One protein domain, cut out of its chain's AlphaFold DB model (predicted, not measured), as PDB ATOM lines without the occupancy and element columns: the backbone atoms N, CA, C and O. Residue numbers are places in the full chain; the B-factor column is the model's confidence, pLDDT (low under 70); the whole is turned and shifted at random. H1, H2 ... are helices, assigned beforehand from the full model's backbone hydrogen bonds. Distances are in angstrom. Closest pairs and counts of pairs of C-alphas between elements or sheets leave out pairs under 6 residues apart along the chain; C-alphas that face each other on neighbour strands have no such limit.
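AT A GLANCE: This is residues 55 to 103 of the 123 residues of an uncharacterized protein of Oceanicola sp. 22II-s10i (UniProt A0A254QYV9). One long helix, H2, makes the shaft of an extended rod, with a short helix, H1, set crosswise at its beginning and another short helix, H3, beyond its other end. The three are strung out one after another, with no packed core. The printed part has 49 residues, of which the three named helices, in the order H1, H2, H3, hold 37; there is no named strand, and the class is all helix. The whole is extended, with a radius of gyration of the C-alphas of 16.9 A and spans of 49 by 18 by 13 A.

HOW THE PARTS SIT: Start at H1, residues 56 to 63, and go on to H2, residues 66 to 85: they are close but not clearly touching, and their closest C-alphas, those of Leu 61 and Tyr 67, are 7.0 A apart. Their lines are about perpendicular, at 85 degrees. Further along is H3, residues 89 to 97, which is apart from both H1 and H2. Look along the backbone O and N atoms of H1, H2 and H3: every O i to N i+4 pair inside them is within hydrogen-bond range. Residues 71 to 82 of H2 stand free, and so do residues 84 to 90.

IN THESE COORDINATES: Find C-alpha 56 at (324.143, 332.770, 322.341); from there H1 runs 10.6 A to C-alpha 63. H2 begins at C-alpha 66, at (314.265, 325.597, 318.092), and runs 29.5 A to C-alpha 85. H3 runs 12.3 A from C-alpha 89 to C-alpha 97, at (325.039, 290.460, 302.637).

THE WHOLE: The two C-alphas farthest apart, those of Gly 55 and Ala 103, are 49.4 A from each other. The printed part has no cut, and the links H1 to H2 and H2 to H3 are tight. In the B-factor column you will find a mean pLDDT of the printed part of 77.7, with residue 88, residues 90 to 92 and residues 101 to 103 under 70.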
ATOM      1  N   GLY A  55     320.850 333.967 325.760       75.88
ATOM      2  CA  GLY A  55     322.245 333.568 325.601       75.88
ATOM      3  C   GLY A  55     322.492 333.061 324.179       75.88
ATOM      4  O   GLY A  55     321.573 332.540 323.545       75.88
ATOM      5  N   LEU A  56     323.731 333.180 323.695       80.75
ATOM      6  CA  LEU A  56     324.143 332.770 322.341       80.75
ATOM      7  C   LEU A  56     323.670 331.349 321.976       80.75
ATOM      8  O   LEU A  56     323.228 331.103 320.860       80.75
ATOM      9  N   TRP A  57     323.663 330.438 322.951       79.12
ATOM     10  CA  TRP A  57     323.145 329.076 322.807       79.12
ATOM     11  C   TRP A  57     321.668 329.000 322.430       79.12
ATOM     12  O   TRP A  57     321.279 328.171 321.616       79.12
ATOM     13  N   ARG A  58     320.832 329.868 322.998       76.94
ATOM     14  CA  ARG A  58     319.397 329.884 322.709       76.94
ATOM     15  C   ARG A  58     319.131 330.409 321.300       76.94
ATOM     16  O   ARG A  58     318.287 329.863 320.608       76.94
ATOM     17  N   GLN A  59     319.920 331.388 320.859       78.31
ATOM     18  CA  GLN A  59     319.881 331.890 319.486       78.31
ATOM     19  C   GLN A  59     320.355 330.836 318.474       78.31
ATOM     20  O   GLN A  59     319.761 330.708 317.409       78.31
ATOM     21  N   PHE A  60     321.380 330.050 318.815       80.31
ATOM     22  CA  PHE A  60     321.819 328.920 317.994       80.31
ATOM     23  C   PHE A  60     320.734 327.841 317.884       80.31
ATOM     24  O   PHE A  60     320.418 327.398 316.784       80.31
ATOM     25  N   LEU A  61     320.116 327.455 319.005       79.31
ATOM     26  CA  LEU A  61     319.024 326.481 318.999       79.31
ATOM     27  C   LEU A  61     317.827 326.974 318.184       79.31
ATOM     28  O   LEU A  61     317.303 326.210 317.382       79.31
ATOM     29  N   ASP A  62     317.437 328.243 318.324       77.94
ATOM     30  CA  ASP A  62     316.366 328.840 317.520       77.94
ATOM     31  C   ASP A  62     316.722 328.859 316.019       77.94
ATOM     32  O   ASP A  62     315.864 328.567 315.189       77.94
ATOM     33  N   ALA A  63     317.991 329.094 315.655       77.88
ATOM     34  CA  ALA A  63     318.455 329.049 314.263       77.88
ATOM     35  C   ALA A  63     318.411 327.640 313.640       77.88
ATOM     36  O   ALA A  63     318.196 327.508 312.438       77.88
ATOM     37  N   VAL A  64     318.571 326.585 314.446       79.06
ATOM     38  CA  VAL A  64     318.480 325.172 314.016       79.06
ATOM     39  C   VAL A  64     317.014 324.681 313.942       79.06
ATOM     40  O   VAL A  64     316.736 323.555 313.531       79.06
ATOM     41  N   GLY A  65     316.041 325.530 314.289       74.88
ATOM     42  CA  GLY A  65     314.604 325.211 314.283       74.88
ATOM     43  C   GLY A  65     313.985 325.097 315.680       74.88
ATOM     44  O   GLY A  65     312.840 324.672 315.828       74.88
ATOM     45  N   GLY A  66     314.721 325.504 316.712       80.06
ATOM     46  CA  GLY A  66     314.265 325.597 318.092       80.06
ATOM     47  C   GLY A  66     314.181 324.249 318.806       80.06
ATOM     48  O   GLY A  66     314.757 323.235 318.410       80.06
ATOM     49  N   TYR A  67     313.405 324.237 319.887       77.56
ATOM     50  CA  TYR A  67     313.149 323.044 320.692       77.56
ATOM     51  C   TYR A  67     312.580 321.825 319.933       77.56
ATOM     52  O   TYR A  67     312.968 320.720 320.314       77.56
ATOM     53  N   PRO A  68     311.722 321.932 318.887       76.69
ATOM     54  CA  PRO A  68     311.250 320.734 318.186       76.69
ATOM     55  C   PRO A  68     312.373 320.013 317.427       76.69
ATOM     56  O   PRO A  68     312.425 318.786 317.473       76.69
ATOM     57  N   SER A  69     313.317 320.739 316.817       79.00
ATOM     58  CA  SER A  69     314.491 320.125 316.177       79.00
ATOM     59  C   SER A  69     315.344 319.363 317.192       79.00
ATOM     60  O   SER A  69     315.753 318.234 316.935       79.00
ATOM     61  N   VAL A  70     315.566 319.942 318.379       82.00
ATOM     62  CA  VAL A  70     316.329 319.299 319.464       82.00
ATOM     63  C   VAL A  70     315.612 318.060 319.996       82.00
ATOM     64  O   VAL A  70     316.248 317.036 320.223       82.00
ATOM     65  N   ALA A  71     314.291 318.134 320.168       83.00
ATOM     66  CA  ALA A  71     313.489 316.997 320.604       83.00
ATOM     67  C   ALA A  71     313.522 315.853 319.578       83.00
ATOM     68  O   ALA A  71     313.642 314.688 319.961       83.00
ATOM     69  N   GLY A  72     313.482 316.177 318.282       86.00
ATOM     70  CA  GLY A  72     313.667 315.210 317.201       86.00
ATOM     71  C   GLY A  72     315.049 314.558 317.239       86.00
ATOM     72  O   GLY A  72     315.148 313.335 317.218       86.00
ATOM     73  N   LEU A  73     316.110 315.354 317.390       85.81
ATOM     74  CA  LEU A  73     317.491 314.868 317.491       85.81
ATOM     75  C   LEU A  73     317.687 313.947 318.705       85.81
ATOM     76  O   LEU A  73     318.274 312.874 318.585       85.81
ATOM     77  N   ALA A  74     317.133 314.326 319.858       87.62
ATOM     78  CA  ALA A  74     317.152 313.506 321.063       87.62
ATOM     79  C   ALA A  74     316.379 312.193 320.873       87.62
ATOM     80  O   ALA A  74     316.859 311.132 321.267       87.62
ATOM     81  N   SER A  75     315.215 312.243 320.221       89.69
ATOM     82  CA  SER A  75     314.412 311.049 319.933       89.69
ATOM     83  C   SER A  75     315.138 310.099 318.979       89.69
ATOM     84  O   SER A  75     315.159 308.897 319.224       89.69
ATOM     85  N   VAL A  76     315.797 310.624 317.940       90.50
ATOM     86  CA  VAL A  76     316.635 309.836 317.020       90.50
ATOM     87  C   VAL A  76     317.821 309.209 317.752       90.50
ATOM     88  O   VAL A  76     318.123 308.042 317.515       90.50
ATOM     89  N   ALA A  77     318.466 309.932 318.670       88.69
ATOM     90  CA  ALA A  77     319.562 309.385 319.467       88.69
ATOM     91  C   ALA A  77     319.097 308.210 320.344       88.69
ATOM     92  O   ALA A  77     319.722 307.151 320.339       88.69
ATOM     93  N   VAL A  78     317.965 308.359 321.040       90.75
ATOM     94  CA  VAL A  78     317.362 307.277 321.840       90.75
ATOM     95  C   VAL A  78     316.961 306.097 320.955       90.75
ATOM     96  O   VAL A  78     317.206 304.946 321.313       90.75
ATOM     97  N   PHE A  79     316.395 306.367 319.780       88.94
ATOM     98  CA  PHE A  79     316.012 305.333 318.823       88.94
ATOM     99  C   PHE A  79     317.226 304.563 318.283       88.94
ATOM    100  O   PHE A  79     317.185 303.339 318.193       88.94
ATOM    101  N   GLY A  80     318.335 305.255 318.008       84.56
ATOM    102  CA  GLY A  80     319.601 304.634 317.622       84.56
ATOM    103  C   GLY A  80     320.167 303.721 318.713       84.56
ATOM    104  O   GLY A  80     320.576 302.602 318.416       84.56
ATOM    105  N   VAL A  81     320.118 304.148 319.981       87.25
ATOM    106  CA  VAL A  81     320.517 303.306 321.125       87.25
ATOM    107  C   VAL A  81     319.614 302.078 321.246       87.25
ATOM    108  O   VAL A  81     320.107 300.969 321.435       87.25
ATOM    109  N   PHE A  82     318.302 302.249 321.095       85.06
ATOM    110  CA  PHE A  82     317.349 301.145 321.170       85.06
ATOM    111  C   PHE A  82     317.595 300.087 320.083       85.06
ATOM    112  O   PHE A  82     317.629 298.895 320.394       85.06
ATOM    113  N   ILE A  83     317.823 300.518 318.835       80.81
ATOM    114  CA  ILE A  83     318.164 299.625 317.715       80.81
ATOM    115  C   ILE A  83     319.521 298.954 317.930       80.81
ATOM    116  O   ILE A  83     319.659 297.775 317.632       80.81
ATOM    117  N   GLY A  84     320.517 299.678 318.446       77.19
ATOM    118  CA  GLY A  84     321.845 299.115 318.696       77.19
ATOM    119  C   GLY A  84     321.846 298.011 319.757       77.19
ATOM    120  O   GLY A  84     322.644 297.085 319.666       77.19
ATOM    121  N   ILE A  85     320.947 298.093 320.745       75.31
ATOM    122  CA  ILE A  85     320.788 297.059 321.780       75.31
ATOM    123  C   ILE A  85     319.934 295.888 321.273       75.31
ATOM    124  O   ILE A  85     320.229 294.739 321.586       75.31
ATOM    125  N   ASN A  86     318.877 296.162 320.505       74.69
ATOM    126  CA  ASN A  86     317.969 295.146 319.973       74.69
ATOM    127  C   ASN A  86     318.055 295.117 318.450       74.69
ATOM    128  O   ASN A  86     317.108 295.514 317.767       74.69
ATOM    129  N   THR A  87     319.195 294.680 317.917       70.44
ATOM    130  CA  THR A  87     319.405 294.622 316.473       70.44
ATOM    131  C   THR A  87     318.430 293.609 315.860       70.44
ATOM    132  O   THR A  87     318.536 292.416 316.146       70.44
ATOM    133  N   PRO A  88     317.455 294.037 315.039       68.75
ATOM    134  CA  PRO A  88     316.534 293.117 314.389       68.75
ATOM    135  C   PRO A  88     317.282 292.256 313.361       68.75
ATOM    136  O   PRO A  88     318.122 292.772 312.622       68.75
ATOM    137  N   ASP A  89     316.925 290.972 313.252       71.31
ATOM    138  CA  ASP A  89     317.593 289.994 312.367       71.31
ATOM    139  C   ASP A  89     317.731 290.462 310.909       71.31
ATOM    140  O   ASP A  89     318.728 290.172 310.249       71.31
ATOM    141  N   LEU A  90     316.766 291.246 310.419       68.19
ATOM    142  CA  LEU A  90     316.787 291.846 309.081       68.19
ATOM    143  C   LEU A  90     317.991 292.777 308.854       68.19
ATOM    144  O   LEU A  90     318.552 292.793 307.760       68.19
ATOM    145  N   LEU A  91     318.406 293.544 309.868       69.50
ATOM    146  CA  LEU A  91     319.565 294.434 309.762       69.50
ATOM    147  C   LEU A  91     320.875 293.648 309.836       69.50
ATOM    148  O   LEU A  91     321.807 293.955 309.096       69.50
ATOM    149  N   THR A  92     320.928 292.597 310.655       68.19
ATOM    150  CA  THR A  92     322.090 291.702 310.754       68.19
ATOM    151  C   THR A  92     322.326 290.951 309.440       68.19
ATOM    152  O   THR A  92     323.449 290.892 308.949       68.19
ATOM    153  N   GLN A  93     321.265 290.438 308.810       72.75
ATOM    154  CA  GLN A  93     321.328 289.768 307.503       72.75
ATOM    155  C   GLN A  93     321.658 290.736 306.354       72.75
ATOM    156  O   GLN A  93     322.379 290.385 305.418       72.75
ATOM    157  N   GLY A  94     321.163 291.975 306.421       76.75
ATOM    158  CA  GLY A  94     321.513 293.031 305.468       76.75
ATOM    159  C   GLY A  94     322.987 293.442 305.562       76.75
ATOM    160  O   GLY A  94     323.663 293.608 304.551       76.75
ATOM    161  N   ALA A  95     323.520 293.560 306.779       72.38
ATOM    162  CA  ALA A  95     324.913 293.939 306.997       72.38
ATOM    163  C   ALA A  95     325.899 292.841 306.560       72.38
ATOM    164  O   ALA A  95     326.951 293.154 305.995       72.38
ATOM    165  N   THR A  96     325.545 291.564 306.748       73.06
ATOM    166  CA  THR A  96     326.349 290.430 306.266       73.06
ATOM    167  C   THR A  96     326.310 290.293 304.747       73.06
ATOM    168  O   THR A  96     327.355 290.080 304.135       73.06
ATOM    169  N   THR A  97     325.151 290.485 304.110       78.00
ATOM    170  CA  THR A  97     325.039 290.460 302.637       78.00
ATOM    171  C   THR A  97     325.786 291.610 301.961       78.00
ATOM    172  O   THR A  97     326.352 291.419 300.887       78.00
ATOM    173  N   LEU A  98     325.853 292.781 302.600       80.62
ATOM    174  CA  LEU A  98     326.640 293.925 302.130       80.62
ATOM    175  C   LEU A  98     328.133 293.840 302.493       80.62
ATOM    176  O   LEU A  98     328.888 294.752 302.159       80.62
ATOM    177  N   GLY A  99     328.571 292.783 303.185       71.25
ATOM    178  CA  GLY A  99     329.962 292.612 303.620       71.25
ATOM    179  C   GLY A  99     330.437 293.646 304.649       71.25
ATOM    180  O   GLY A  99     331.630 293.729 304.924       71.25
ATOM    181  N   LEU A 100     329.518 294.432 305.223       72.75
ATOM    182  CA  LEU A 100     329.798 295.449 306.246       72.75
ATOM    183  C   LEU A 100     330.083 294.820 307.612       72.75
ATOM    184  O   LEU A 100     330.722 295.431 308.463       72.75
ATOM    185  N   THR A 101     329.623 293.587 307.806       66.19
ATOM    186  CA  THR A 101     329.961 292.744 308.948       66.19
ATOM    187  C   THR A 101     330.322 291.363 308.422       66.19
ATOM    188  O   THR A 101     329.514 290.740 307.730       66.19
ATOM    189  N   THR A 102     331.493 290.833 308.767       61.16
ATOM    190  CA  THR A 102     331.672 289.380 308.725       61.16
ATOM    191  C   THR A 102     330.812 288.812 309.847       61.16
ATOM    192  O   THR A 102     330.824 289.344 310.956       61.16
ATOM    193  N   ALA A 103     330.008 287.786 309.570       55.66
ATOM    194  CA  ALA A 103     329.259 287.064 310.596       55.66
ATOM    195  C   ALA A 103     330.244 286.294 311.496       55.66
ATOM    196  O   ALA A 103     330.337 285.076 311.432       55.66
TER     197      ALA A 103